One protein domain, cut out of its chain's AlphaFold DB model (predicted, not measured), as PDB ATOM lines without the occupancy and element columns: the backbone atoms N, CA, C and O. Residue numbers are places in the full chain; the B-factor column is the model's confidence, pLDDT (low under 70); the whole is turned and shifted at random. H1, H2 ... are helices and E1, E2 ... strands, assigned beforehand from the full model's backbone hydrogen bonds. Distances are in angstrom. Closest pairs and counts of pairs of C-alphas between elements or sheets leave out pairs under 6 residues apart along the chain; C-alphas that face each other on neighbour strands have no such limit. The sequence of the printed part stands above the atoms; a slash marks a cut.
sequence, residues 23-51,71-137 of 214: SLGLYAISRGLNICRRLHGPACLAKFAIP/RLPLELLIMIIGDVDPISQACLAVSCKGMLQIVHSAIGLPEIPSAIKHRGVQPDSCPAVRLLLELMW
ATOM      1  N   SER A  23     -91.825 -75.077-140.154       40.84
ATOM      2  CA  SER A  23     -91.427 -76.490-140.074       40.84
ATOM      3  C   SER A  23     -92.186 -77.399-141.052       40.84
ATOM      4  O   SER A  23     -91.638 -78.398-141.513       40.84
ATOM      5  N   LEU A  24     -93.418 -77.037-141.428       48.94
ATOM      6  CA  LEU A  24     -94.206 -77.757-142.437       48.94
ATOM      7  C   LEU A  24     -93.661 -77.575-143.866       48.94
ATOM      8  O   LEU A  24     -93.738 -78.511-144.662       48.94
ATOM      9  N   GLY A  25     -93.070 -76.417-144.181       50.41
ATOM     10  CA  GLY A  25     -92.465 -76.147-145.492       50.41
ATOM     11  C   GLY A  25     -91.214 -76.990-145.760       50.41
ATOM     12  O   GLY A  25     -91.108 -77.626-146.807       50.41
ATOM     13  N   LEU A  26     -90.313 -77.080-144.773       51.28
ATOM     14  CA  LEU A  26     -89.049 -77.829-144.868       51.28
ATOM     15  C   LEU A  26     -89.280 -79.335-145.111       51.28
ATOM     16  O   LEU A  26     -88.643 -79.954-145.967       51.28
ATOM     17  N   TYR A  27     -90.249 -79.928-144.403       58.56
ATOM     18  CA  TYR A  27     -90.583 -81.350-144.553       58.56
ATOM     19  C   TYR A  27     -91.251 -81.655-145.903       58.56
ATOM     20  O   TYR A  27     -91.009 -82.703-146.510       58.56
ATOM     21  N   ALA A  28     -92.075 -80.727-146.404       60.47
ATOM     22  CA  ALA A  28     -92.733 -80.864-147.698       60.47
ATOM     23  C   ALA A  28     -91.720 -80.867-148.854       60.47
ATOM     24  O   ALA A  28     -91.849 -81.683-149.769       60.47
ATOM     25  N   ILE A  29     -90.685 -80.022-148.788       65.50
ATOM     26  CA  ILE A  29     -89.662 -79.906-149.837       65.50
ATOM     27  C   ILE A  29     -88.801 -81.162-149.916       65.50
ATOM     28  O   ILE A  29     -88.690 -81.752-150.990       65.50
ATOM     29  N   SER A  30     -88.253 -81.627-148.790       68.69
ATOM     30  CA  SER A  30     -87.444 -82.855-148.765       68.69
ATOM     31  C   SER A  30     -88.233 -84.064-149.291       68.69
ATOM     32  O   SER A  30     -87.735 -84.862-150.095       68.69
ATOM     33  N   ARG A  31     -89.519 -84.168-148.932       75.00
ATOM     34  CA  ARG A  31     -90.416 -85.194-149.478       75.00
ATOM     35  C   ARG A  31     -90.658 -85.008-150.980       75.00
ATOM     36  O   ARG A  31     -90.597 -85.988-151.720       75.00
ATOM     37  N   GLY A  32     -90.887 -83.778-151.434       75.25
ATOM     38  CA  GLY A  32     -91.063 -83.436-152.845       75.25
ATOM     39  C   GLY A  32     -89.849 -83.813-153.693       75.25
ATOM     40  O   GLY A  32     -90.009 -84.463-154.724       75.25
ATOM     41  N   LEU A  33     -88.635 -83.493-153.237       77.06
ATOM     42  CA  LEU A  33     -87.380 -83.847-153.912       77.06
ATOM     43  C   LEU A  33     -87.211 -85.359-154.054       77.06
ATOM     44  O   LEU A  33     -86.852 -85.845-155.126       77.06
ATOM     45  N   ASN A  34     -87.528 -86.114-153.003       77.69
ATOM     46  CA  ASN A  34     -87.498 -87.574-153.056       77.69
ATOM     47  C   ASN A  34     -88.530 -88.144-154.039       77.69
ATOM     48  O   ASN A  34     -88.233 -89.113-154.738       77.69
ATOM     49  N   ILE A  35     -89.721 -87.545-154.129       78.81
ATOM     50  CA  ILE A  35     -90.733 -87.917-155.129       78.81
ATOM     51  C   ILE A  35     -90.218 -87.614-156.540       78.81
ATOM     52  O   ILE A  35     -90.259 -88.494-157.394       78.81
ATOM     53  N   CYS A  36     -89.661 -86.422-156.769       80.00
ATOM     54  CA  CYS A  36     -89.084 -86.040-158.058       80.00
ATOM     55  C   CYS A  36     -87.975 -87.011-158.490       80.00
ATOM     56  O   CYS A  36     -88.004 -87.526-159.605       80.00
ATOM     57  N   ARG A  37     -87.064 -87.366-157.576       79.19
ATOM     58  CA  ARG A  37     -85.990 -88.339-157.828       79.19
ATOM     59  C   ARG A  37     -86.524 -89.720-158.226       79.19
ATOM     60  O   ARG A  37     -85.930 -90.376-159.075       79.19
ATOM     61  N   ARG A  38     -87.632 -90.159-157.621       78.56
ATOM     62  CA  ARG A  38     -88.271 -91.450-157.926       78.56
ATOM     63  C   ARG A  38     -89.036 -91.434-159.249       78.56
ATOM     64  O   ARG A  38     -88.986 -92.423-159.966       78.56
ATOM     65  N   LEU A  39     -89.747 -90.347-159.546       74.62
ATOM     66  CA  LEU A  39     -90.647 -90.259-160.701       74.62
ATOM     67  C   LEU A  39     -89.953 -89.798-161.987       74.62
ATOM     68  O   LEU A  39     -90.361 -90.208-163.068       74.62
ATOM     69  N   HIS A  40     -88.920 -88.959-161.887       72.12
ATOM     70  CA  HIS A  40     -88.337 -88.258-163.038       72.12
ATOM     71  C   HIS A  40     -86.845 -88.563-163.277       72.12
ATOM     72  O   HIS A  40     -86.201 -87.950-164.128       72.12
ATOM     73  N   GLY A  41     -86.286 -89.548-162.567       69.38
ATOM     74  CA  GLY A  41     -84.890 -89.970-162.699       69.38
ATOM     75  C   GLY A  41     -83.866 -88.898-162.278       69.38
ATOM     76  O   GLY A  41     -84.208 -87.735-162.052       69.38
ATOM     77  N   PRO A  42     -82.569 -89.253-162.183       68.44
ATOM     78  CA  PRO A  42     -81.512 -88.299-161.828       68.44
ATOM     79  C   PRO A  42     -81.358 -87.189-162.874       68.44
ATOM     80  O   PRO A  42     -80.863 -86.109-162.562       68.44
ATOM     81  N   ALA A  43     -81.835 -87.424-164.101       72.25
ATOM     82  CA  ALA A  43     -81.852 -86.422-165.145       72.25
ATOM     83  C   ALA A  43     -82.634 -85.180-164.719       72.25
ATOM     84  O   ALA A  43     -82.183 -84.102-165.053       72.25
ATOM     85  N   CYS A  44     -83.719 -85.255-163.950       77.44
ATOM     86  CA  CYS A  44     -84.507 -84.067-163.594       77.44
ATOM     87  C   CYS A  44     -83.927 -83.210-162.457       77.44
ATOM     88  O   CYS A  44     -84.451 -82.129-162.172       77.44
ATOM     89  N   LEU A  45     -82.816 -83.642-161.860       79.56
ATOM     90  CA  LEU A  45     -82.045 -82.863-160.899       79.56
ATOM     91  C   LEU A  45     -80.899 -82.130-161.610       79.56
ATOM     92  O   LEU A  45     -80.345 -82.584-162.616       79.56
ATOM     93  N   ALA A  46     -80.558 -80.955-161.097       79.62
ATOM     94  CA  ALA A  46     -79.371 -80.210-161.478       79.62
ATOM     95  C   ALA A  46     -78.612 -79.827-160.211       79.62
ATOM     96  O   ALA A  46     -79.217 -79.433-159.213       79.62
ATOM     97  N   LYS A  47     -77.280 -79.916-160.254       78.31
ATOM     98  CA  LYS A  47     -76.470 -79.289-159.212       78.31
ATOM     99  C   LYS A  47     -76.693 -77.788-159.281       78.31
ATOM    100  O   LYS A  47     -76.673 -77.212-160.371       78.31
ATOM    101  N   PHE A  48     -76.918 -77.182-158.124       74.12
ATOM    102  CA  PHE A  48     -76.994 -75.741-158.009       74.12
ATOM    103  C   PHE A  48     -75.720 -75.130-158.610       74.12
ATOM    104  O   PHE A  48     -74.615 -75.484-158.209       74.12
ATOM    105  N   ALA A  49     -75.877 -74.274-159.617       69.94
ATOM    106  CA  ALA A  49     -74.768 -73.638-160.316       69.94
ATOM    107  C   ALA A  49     -74.595 -72.210-159.799       69.94
ATOM    108  O   ALA A  49     -75.567 -71.465-159.679       69.94
ATOM    109  N   ILE A  50     -73.354 -71.831-159.507       63.47
ATOM    110  CA  ILE A  50     -73.016 -70.494-159.028       63.47
ATOM    111  C   ILE A  50     -72.712 -69.614-160.246       63.47
ATOM    112  O   ILE A  50     -71.791 -69.943-160.993       63.47
ATOM    113  N   PRO A  51     -73.425 -68.495-160.457       68.88
ATOM    114  CA  PRO A  51     -73.047 -67.520-161.474       68.88
ATOM    115  C   PRO A  51     -71.607 -67.028-161.264       68.88
ATOM    116  O   PRO A  51     -71.271 -66.557-160.177       68.88
ATOM    117  N   ARG A  71     -72.250 -64.729-137.874       77.62
ATOM    118  CA  ARG A  71     -71.471 -64.574-136.634       77.62
ATOM    119  C   ARG A  71     -71.401 -65.854-135.803       77.62
ATOM    120  O   ARG A  71     -70.708 -65.869-134.789       77.62
ATOM    121  N   LEU A  72     -72.146 -66.891-136.180       79.69
ATOM    122  CA  LEU A  72     -72.080 -68.178-135.500       79.69
ATOM    123  C   LEU A  72     -70.739 -68.873-135.795       79.69
ATOM    124  O   LEU A  72     -70.211 -68.726-136.899       79.69
ATOM    125  N   PRO A  73     -70.206 -69.654-134.837       83.88
ATOM    126  CA  PRO A  73     -69.129 -70.603-135.090       83.88
ATOM    127  C   PRO A  73     -69.411 -71.465-136.320       83.88
ATOM    128  O   PRO A  73     -70.558 -71.860-136.567       83.88
ATOM    129  N   LEU A  74     -68.358 -71.770-137.078       78.69
ATOM    130  CA  LEU A  74     -68.456 -72.527-138.323       78.69
ATOM    131  C   LEU A  74     -69.126 -73.889-138.103       78.69
ATOM    132  O   LEU A  74     -69.934 -74.318-138.919       78.69
ATOM    133  N   GLU A  75     -68.847 -74.536-136.979       81.62
ATOM    134  CA  GLU A  75     -69.413 -75.826-136.597       81.62
ATOM    135  C   GLU A  75     -70.940 -75.747-136.469       81.62
ATOM    136  O   GLU A  75     -71.654 -76.605-136.987       81.62
ATOM    137  N   LEU A  76     -71.453 -74.678-135.848       82.88
ATOM    138  CA  LEU A  76     -72.895 -74.457-135.718       82.88
ATOM    139  C   LEU A  76     -73.535 -74.132-137.067       82.88
ATOM    140  O   LEU A  76     -74.646 -74.581-137.340       82.88
ATOM    141  N   LEU A  77     -72.836 -73.393-137.927       81.25
ATOM    142  CA  LEU A  77     -73.299 -73.123-139.287       81.25
ATOM    143  C   LEU A  77     -73.403 -74.402-140.115       81.25
ATOM    144  O   LEU A  77     -74.417 -74.604-140.777       81.25
ATOM    145  N   ILE A  78     -72.399 -75.276-140.043       81.69
ATOM    146  CA  ILE A  78     -72.405 -76.578-140.720       81.69
ATOM    147  C   ILE A  78     -73.575 -77.431-140.225       81.69
ATOM    148  O   ILE A  78     -74.289 -77.998-141.047       81.69
ATOM    149  N   MET A  79     -73.816 -77.481-138.909       82.12
ATOM    150  CA  MET A  79     -74.961 -78.206-138.343       82.12
ATOM    151  C   MET A  79     -76.296 -77.657-138.858       82.12
ATOM    152  O   MET A  79     -77.118 -78.417-139.358       82.12
ATOM    153  N   ILE A  80     -76.489 -76.333-138.817       83.75
ATOM    154  CA  ILE A  80     -77.713 -75.689-139.319       83.75
ATOM    155  C   ILE A  80     -77.912 -75.985-140.810       83.75
ATOM    156  O   ILE A  80     -79.024 -76.293-141.232       83.75
ATOM    157  N   ILE A  81     -76.849 -75.894-141.612       84.94
ATOM    158  CA  ILE A  81     -76.887 -76.164-143.055       84.94
ATOM    159  C   ILE A  81     -77.206 -77.639-143.336       84.94
ATOM    160  O   ILE A  81     -77.970 -77.931-144.256       84.94
ATOM    161  N   GLY A  82     -76.659 -78.561-142.543       83.12
ATOM    162  CA  GLY A  82     -76.946 -79.992-142.641       83.12
ATOM    163  C   GLY A  82     -78.401 -80.346-142.323       83.12
ATOM    164  O   GLY A  82     -78.934 -81.286-142.910       83.12
ATOM    165  N   ASP A  83     -79.051 -79.564-141.459       82.69
ATOM    166  CA  ASP A  83     -80.430 -79.800-141.013       82.69
ATOM    167  C   ASP A  83     -81.505 -79.160-141.913       82.69
ATOM    168  O   ASP A  83     -82.688 -79.496-141.800       82.69
ATOM    169  N   VAL A  84     -81.136 -78.242-142.813       81.25
ATOM    170  CA  VAL A  84     -82.084 -77.620-143.755       81.25
ATOM    171  C   VAL A  84     -82.177 -78.391-145.075       81.25
ATOM    172  O   VAL A  84     -81.249 -79.078-145.488       81.25
ATOM    173  N   ASP A  85     -83.309 -78.274-145.771       77.88
ATOM    174  CA  ASP A  85     -83.523 -78.952-147.052       77.88
ATOM    175  C   ASP A  85     -82.668 -78.350-148.195       77.88
ATOM    176  O   ASP A  85     -82.270 -77.185-148.118       77.88
ATOM    177  N   PRO A  86     -82.432 -79.086-149.299       79.12
ATOM    178  CA  PRO A  86     -81.595 -78.624-150.413       79.12
ATOM    179  C   PRO A  86     -82.001 -77.294-151.066       79.12
ATOM    180  O   PRO A  86     -81.133 -76.566-151.551       79.12
ATOM    181  N   ILE A  87     -83.291 -76.941-151.085       76.44
ATOM    182  CA  ILE A  87     -83.734 -75.646-151.626       76.44
ATOM    183  C   ILE A  87     -83.358 -74.540-150.643       76.44
ATOM    184  O   ILE A  87     -82.769 -73.540-151.047       76.44
ATOM    185  N   SER A  88     -83.616 -74.738-149.351       78.75
ATOM    186  CA  SER A  88     -83.184 -73.808-148.303       78.75
ATOM    187  C   SER A  88     -81.662 -73.651-148.259       78.75
ATOM    188  O   SER A  88     -81.173 -72.535-148.099       78.75
ATOM    189  N   GLN A  89     -80.900 -74.728-148.475       83.06
ATOM    190  CA  GLN A  89     -79.441 -74.681-148.631       83.06
ATOM    191  C   GLN A  89     -79.037 -73.805-149.822       83.06
ATOM    192  O   GLN A  89     -78.150 -72.965-149.684       83.06
ATOM    193  N   ALA A  90     -79.711 -73.943-150.970       77.94
ATOM    194  CA  ALA A  90     -79.471 -73.098-152.138       77.94
ATOM    195  C   ALA A  90     -79.816 -71.626-151.850       77.94
ATOM    196  O   ALA A  90     -79.032 -70.737-152.178       77.94
ATOM    197  N   CYS A  91     -80.940 -71.358-151.176       78.25
ATOM    198  CA  CYS A  91     -81.333 -70.013-150.745       78.25
ATOM    199  C   CYS A  91     -80.309 -69.390-149.782       78.25
ATOM    200  O   CYS A  91     -79.944 -68.224-149.937       78.25
ATOM    201  N   LEU A  92     -79.809 -70.163-148.814       80.31
ATOM    202  CA  LEU A  92     -78.740 -69.730-147.913       80.31
ATOM    203  C   LEU A  92     -77.456 -69.450-148.692       80.31
ATOM    204  O   LEU A  92     -76.847 -68.401-148.490       80.31
ATOM    205  N   ALA A  93     -77.079 -70.327-149.619       81.81
ATOM    206  CA  ALA A  93     -75.899 -70.153-150.451       81.81
ATOM    207  C   ALA A  93     -75.950 -68.857-151.282       81.81
ATOM    208  O   ALA A  93     -74.945 -68.161-151.371       81.81
ATOM    209  N   VAL A  94     -77.103 -68.472-151.842       76.81
ATOM    210  CA  VAL A  94     -77.219 -67.225-152.635       76.81
ATOM    211  C   VAL A  94     -77.420 -65.963-151.801       76.81
ATOM    212  O   VAL A  94     -77.334 -64.863-152.341       76.81
ATOM    213  N   SER A  95     -77.685 -66.096-150.498       77.56
ATOM    214  CA  SER A  95     -77.958 -64.947-149.625       77.56
ATOM    215  C   SER A  95     -76.747 -64.022-149.469       77.56
ATOM    216  O   SER A  95     -76.896 -62.800-149.466       77.56
ATOM    217  N   CYS A  96     -75.538 -64.585-149.373       76.81
ATOM    218  CA  CYS A  96     -74.286 -63.837-149.406       76.81
ATOM    219  C   CYS A  96     -73.098 -64.747-149.758       76.81
ATOM    220  O   CYS A  96     -73.142 -65.965-149.579       76.81
ATOM    221  N   LYS A  97     -71.986 -64.142-150.196       76.50
ATOM    222  CA  LYS A  97     -70.760 -64.867-150.584       76.50
ATOM    223  C   LYS A  97     -70.181 -65.737-149.461       76.50
ATOM    224  O   LYS A  97     -69.669 -66.815-149.738       76.50
ATOM    225  N   GLY A  98     -70.267 -65.287-148.207       79.38
ATOM    226  CA  GLY A  98     -69.785 -66.065-147.061       79.38
ATOM    227  C   GLY A  98     -70.582 -67.357-146.875       79.38
ATOM    228  O   GLY A  98     -70.002 -68.434-146.779       79.38
ATOM    229  N   MET A  99     -71.914 -67.266-146.919       82.88
ATOM    230  CA  MET A  99     -72.784 -68.443-146.833       82.88
ATOM    231  C   MET A  99     -72.586 -69.388-148.016       82.88
ATOM    232  O   MET A  99     -72.587 -70.598-147.821       82.88
ATOM    233  N   LEU A 100     -72.348 -68.859-149.218       80.19
ATOM    234  CA  LEU A 100     -72.015 -69.669-150.386       80.19
ATOM    235  C   LEU A 100     -70.791 -70.559-150.148       80.19
ATOM    236  O   LEU A 100     -70.842 -71.760-150.405       80.19
ATOM    237  N   GLN A 101     -69.700 -69.969-149.652       80.00
ATOM    238  CA  GLN A 101     -68.463 -70.694-149.358       80.00
ATOM    239  C   GLN A 101     -68.690 -71.749-148.277       80.00
ATOM    240  O   GLN A 101     -68.285 -72.895-148.451       80.00
ATOM    241  N   ILE A 102     -69.390 -71.384-147.200       81.81
ATOM    242  CA  ILE A 102     -69.675 -72.301-146.094       81.81
ATOM    243  C   ILE A 102     -70.534 -73.479-146.568       81.81
ATOM    244  O   ILE A 102     -70.163 -74.621-146.322       81.81
ATOM    245  N   VAL A 103     -71.641 -73.232-147.281       81.56
ATOM    246  CA  VAL A 103     -72.515 -74.297-147.810       81.56
ATOM    247  C   VAL A 103     -71.730 -75.214-148.747       81.56
ATOM    248  O   VAL A 103     -71.771 -76.434-148.591       81.56
ATOM    249  N   HIS A 104     -70.956 -74.637-149.670       81.94
ATOM    250  CA  HIS A 104     -70.147 -75.407-150.609       81.94
ATOM    251  C   HIS A 104     -69.115 -76.298-149.902       81.94
ATOM    252  O   HIS A 104     -68.992 -77.471-150.246       81.94
ATOM    253  N   SER A 105     -68.402 -75.775-148.904       80.31
ATOM    254  CA  SER A 105     -67.403 -76.541-148.152       80.31
ATOM    255  C   SER A 105     -68.014 -77.578-147.206       80.31
ATOM    256  O   SER A 105     -67.407 -78.622-146.994       80.31
ATOM    257  N   ALA A 106     -69.191 -77.308-146.640       81.56
ATOM    258  CA  ALA A 106     -69.840 -78.179-145.662       81.56
ATOM    259  C   ALA A 106     -70.468 -79.425-146.300       81.56
ATOM    260  O   ALA A 106     -70.328 -80.529-145.780       81.56
ATOM    261  N   ILE A 107     -71.193 -79.234-147.404       80.56
ATOM    262  CA  ILE A 107     -72.072 -80.264-147.978       80.56
ATOM    263  C   ILE A 107     -72.004 -80.344-149.511       80.56
ATOM    264  O   ILE A 107     -72.675 -81.179-150.118       80.56
ATOM    265  N   GLY A 108     -71.192 -79.504-150.156       82.50
ATOM    266  CA  GLY A 108     -71.202 -79.335-151.607       82.50
ATOM    267  C   GLY A 108     -72.364 -78.461-152.092       82.50
ATOM    268  O   GLY A 108     -73.142 -77.917-151.311       82.50
ATOM    269  N   LEU A 109     -72.479 -78.288-153.411       78.06
ATOM    270  CA  LEU A 109     -73.615 -77.561-153.983       78.06
ATOM    271  C   LEU A 109     -74.861 -78.457-153.972       78.06
ATOM    272  O   LEU A 109     -74.790 -79.573-154.500       78.06
ATOM    273  N   PRO A 110     -75.992 -77.987-153.411       78.69
ATOM    274  CA  PRO A 110     -77.198 -78.794-153.298       78.69
ATOM    275  C   PRO A 110     -77.750 -79.170-154.676       78.69
ATOM    276  O   PRO A 110     -77.657 -78.412-155.643       78.69
ATOM    277  N   GLU A 111     -78.360 -80.350-154.767       80.50
ATOM    278  CA  GLU A 111     -79.135 -80.743-155.941       80.50
ATOM    279  C   GLU A 111     -80.529 -80.122-155.868       80.50
ATOM    280  O   GLU A 111     -81.267 -80.336-154.905       80.50
ATOM    281  N   ILE A 112     -80.908 -79.392-156.913       79.12
ATOM    282  CA  ILE A 112     -82.224 -78.768-157.041       79.12
ATOM    283  C   ILE A 112     -82.970 -79.327-158.261       79.12
ATOM    284  O   ILE A 112     -82.342 -79.721-159.249       79.12
ATOM    285  N   PRO A 113     -84.315 -79.370-158.242       79.94
ATOM    286  CA  PRO A 113     -85.102 -79.705-159.419       79.94
ATOM    287  C   PRO A 113     -84.795 -78.721-160.541       79.94
ATOM    288  O   PRO A 113     -84.869 -77.505-160.361       79.94
ATOM    289  N   SER A 114     -84.457 -79.239-161.715       78.88
ATOM    290  CA  SER A 114     -84.187 -78.390-162.867       78.88
ATOM    291  C   SER A 114     -85.499 -77.894-163.464       78.88
ATOM    292  O   SER A 114     -86.234 -78.679-164.061       78.88
ATOM    293  N   ALA A 115     -85.775 -76.593-163.362       73.00
ATOM    294  CA  ALA A 115     -86.965 -75.984-163.961       73.00
ATOM    295  C   ALA A 115     -87.059 -76.259-165.476       73.00
ATOM    296  O   ALA A 115     -88.119 -76.621-165.975       73.00
ATOM    297  N   ILE A 116     -85.930 -76.192-166.192       71.94
ATOM    298  CA  ILE A 116     -85.855 -76.444-167.643       71.94
ATOM    299  C   ILE A 116     -86.324 -77.859-167.993       71.94
ATOM    300  O   ILE A 116     -87.051 -78.047-168.963       71.94
ATOM    301  N   LYS A 117     -85.940 -78.859-167.195       76.94
ATOM    302  CA  LYS A 117     -86.310 -80.262-167.442       76.94
ATOM    303  C   LYS A 117     -87.758 -80.583-167.063       76.94
ATOM    304  O   LYS A 117     -88.224 -81.680-167.336       76.94
ATOM    305  N   HIS A 118     -88.456 -79.620-166.465       76.06
ATOM    306  CA  HIS A 118     -89.891 -79.663-166.196       76.06
ATOM    307  C   HIS A 118     -90.664 -78.668-167.079       76.06
ATOM    308  O   HIS A 118     -91.824 -78.368-166.806       76.06
ATOM    309  N   ARG A 119     -90.045 -78.146-168.146       73.44
ATOM    310  CA  ARG A 119     -90.730 -77.298-169.125       73.44
ATOM    311  C   ARG A 119     -91.853 -78.079-169.810       73.44
ATOM    312  O   ARG A 119     -91.656 -79.222-170.209       73.44
ATOM    313  N   GLY A 120     -93.018 -77.452-169.947       69.94
ATOM    314  CA  GLY A 120     -94.217 -78.060-170.541       69.94
ATOM    315  C   GLY A 120     -94.926 -79.071-169.633       69.94
ATOM    316  O   GLY A 120     -95.983 -79.586-169.984       69.94
ATOM    317  N   VAL A 121     -94.378 -79.334-168.448       72.25
ATOM    318  CA  VAL A 121     -94.962 -80.214-167.442       72.25
ATOM    319  C   VAL A 121     -95.711 -79.340-166.439       72.25
ATOM    320  O   VAL A 121     -95.147 -78.388-165.897       72.25
ATOM    321  N   GLN A 122     -96.994 -79.629-166.193       70.00
ATOM    322  CA  GLN A 122     -97.760 -78.834-165.231       70.00
ATOM    323  C   GLN A 122     -97.109 -78.900-163.841       70.00
ATOM    324  O   GLN A 122     -96.719 -79.995-163.419       70.00
ATOM    325  N   PRO A 123     -97.028 -77.786-163.087       67.62
ATOM    326  CA  PRO A 123     -96.334 -77.768-161.801       67.62
ATOM    327  C   PRO A 123     -96.901 -78.790-160.811       67.62
ATOM    328  O   PRO A 123     -96.151 -79.375-160.036       67.62
ATOM    329  N   ASP A 124     -98.205 -79.072-160.881       69.31
ATOM    330  CA  ASP A 124     -98.873 -80.052-160.017       69.31
ATOM    331  C   ASP A 124     -98.421 -81.500-160.236       69.31
ATOM    332  O   ASP A 124     -98.565 -82.331-159.341       69.31
ATOM    333  N   SER A 125     -97.818 -81.810-161.382       75.06
ATOM    334  CA  SER A 125     -97.302 -83.155-161.652       75.06
ATOM    335  C   SER A 125     -95.939 -83.432-161.002       75.06
ATOM    336  O   SER A 125     -95.566 -84.593-160.853       75.06
ATOM    337  N   CYS A 126     -95.222 -82.395-160.544       78.06
ATOM    338  CA  CYS A 126     -93.983 -82.540-159.781       78.06
ATOM    339  C   CYS A 126     -94.039 -81.712-158.484       78.06
ATOM    340  O   CYS A 126     -93.755 -80.509-158.495       78.06
ATOM    341  N   PRO A 127     -94.314 -82.349-157.328       77.19
ATOM    342  CA  PRO A 127     -94.427 -81.652-156.046       77.19
ATOM    343  C   PRO A 127     -93.194 -80.817-155.676       77.19
ATOM    344  O   PRO A 127     -93.330 -79.773-155.048       77.19
ATOM    345  N   ALA A 128     -91.990 -81.245-156.078       77.81
ATOM    346  CA  ALA A 128     -90.756 -80.503-155.813       77.81
ATOM    347  C   ALA A 128     -90.711 -79.160-156.549       77.81
ATOM    348  O   ALA A 128     -90.374 -78.135-155.960       77.81
ATOM    349  N   VAL A 129     -91.062 -79.171-157.837       79.75
ATOM    350  CA  VAL A 129     -91.103 -77.966-158.667       79.75
ATOM    351  C   VAL A 129     -92.227 -77.055-158.205       79.75
ATOM    352  O   VAL A 129     -92.009 -75.852-158.091       79.75
ATOM    353  N   ARG A 130     -93.390 -77.613-157.847       77.69
ATOM    354  CA  ARG A 130     -94.482 -76.825-157.274       77.69
ATOM    355  C   ARG A 130     -94.054 -76.073-156.020       77.69
ATOM    356  O   ARG A 130     -94.273 -74.872-155.944       77.69
ATOM    357  N   LEU A 131     -93.423 -76.760-155.069       74.88
ATOM    358  CA  LEU A 131     -92.958 -76.146-153.824       74.88
ATOM    359  C   LEU A 131     -91.878 -75.088-154.071       74.88
ATOM    360  O   LEU A 131     -91.918 -74.025-153.459       74.88
ATOM    361  N   LEU A 132     -90.941 -75.353-154.988       76.44
ATOM    362  CA  LEU A 132     -89.927 -74.374-155.384       76.44
ATOM    363  C   LEU A 132     -90.575 -73.102-155.941       76.44
ATOM    364  O   LEU A 132     -90.186 -71.998-155.572       76.44
ATOM    365  N   LEU A 133     -91.571 -73.255-156.813       76.56
ATOM    366  CA  LEU A 133     -92.313 -72.127-157.360       76.56
ATOM    367  C   LEU A 133     -93.055 -71.394-156.239       76.56
ATOM    368  O   LEU A 133     -92.851 -70.197-156.081       76.56
ATOM    369  N   GLU A 134     -93.814 -72.104-155.398       74.56
ATOM    370  CA  GLU A 134     -94.546 -71.519-154.263       74.56
ATOM    371  C   GLU A 134     -93.647 -70.700-153.321       74.56
ATOM    372  O   GLU A 134     -94.071 -69.645-152.850       74.56
ATOM    373  N   LEU A 135     -92.400 -71.122-153.089       71.94
ATOM    374  CA  LEU A 135     -91.421 -70.342-152.320       71.94
ATOM    375  C   LEU A 135     -91.042 -69.022-153.001       71.94
ATOM    376  O   LEU A 135     -90.864 -68.009-152.325       71.94
ATOM    377  N   MET A 136     -90.922 -69.038-154.328       72.69
ATOM    378  CA  MET A 136     -90.590 -67.875-155.156       72.69
ATOM    379  C   MET A 136     -91.815 -67.012-155.495       72.69
ATOM    380  O   MET A 136     -91.693 -66.067-156.277       72.69
ATOM    381  N   TRP A 137     -92.993 -67.333-154.948       75.44
ATOM    382  CA  TRP A 137     -94.225 -66.605-155.228       75.44
ATOM    383  C   TRP A 137     -94.064 -65.106-154.894       75.44
ATOM    384  O   TRP A 137     -93.703 -64.769-153.766       75.44
TER     385      TRP A 137
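Overview. This is residues 23 to 51 and 71 to 137 of the 214 residues of an uncharacterized protein of Microdochium bolleyi (UniProt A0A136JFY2). Two groups of helices sit at the two ends of the longest axis, H1 crossing H5 at one end and H2 packing on the helical hairpin of H3 and H4 at the other, with a small two-stranded ribbon of E1 and E2 between them. The groups meet only loosely, where H1 comes near the first residues of H3, and the long loop of residues 114 to 126 leads from E2 to H5. The printed part has 96 residues, with five named helices and two named strands in the order H1, E1, H2, H3, H4, E2, H5; the sheet, E1 - E2, is antiparallel. The class is mostly helix, and the whole is compact, with a radius of gyration of the C-alphas of 13.7 A and spans of 43 by 30 by 25 A.

Along the chain. Strand E1 is residues 45 to 47, 6.8 A long, and E2 is residues 111 to 113, 7.0 A. H1, the longest helix, is residues 23 to 40 and 26.0 A long, from C-alpha 23 at (-91.427, -76.490, -140.074) to C-alpha 40 at (-88.337, -88.258, -163.038). H5 is residues 127 to 135, 12.3 A, and ends with C-alpha 135 at (-91.421, -70.342, -152.320). H2 is residues 74 to 83, 14.3 A; H3 is residues 86 to 95, 14.2 A; H4 is residues 97 to 107, 15.7 A.

Arrangement. E1 and E2 are antiparallel neighbours at 138 degrees, with N 46 and O 112 2.8 A apart and N 112 and O 46 2.9 A apart, both within hydrogen-bond range. The closest C-alphas of H1 and E2, Leu 33 and Pro 113, are 7.3 A apart; those of H3 and E2, Pro 86 and Glu 111, are 6.4 A apart. H1, with residues 28 to 36 alone, touches H5 at a steep tilt of 40 degrees, opposite ways, closest at the C-alphas of Gly 32 and Ala 128, 4.2 A. H1, with residues 26 to 30 alone, only just touches H3, with 3 pairs of C-alphas within 8 A, the closest being Ser 30 and Pro 86, 7.4 A. H3 and H4 form a helical hairpin at a shallow tilt of 29 degrees, closest at the C-alphas of Ala 93 and Leu 100, 3.9 A. H2 touches H4, closest at the C-alphas of Ile 78 and Ala 106, 5.8 A. H2 and H5 are apart. Every O i to N i+4 pair is within hydrogen-bond range in H2, H3, H4 and H5, and 13 of 14 are in H1.

Size, cuts and confidence. The two C-alphas farthest apart, Pro 73 and Gly 120, are 44.1 A apart. Residues 52 to 70 are not printed, and C-alphas 51 and 71 are 25.1 A apart across this cut. The link from E2 to H5 is long. Mean pLDDT of the printed part is 75.6; 16 residues are under 70, among them 23 to 30 and 49 to 51.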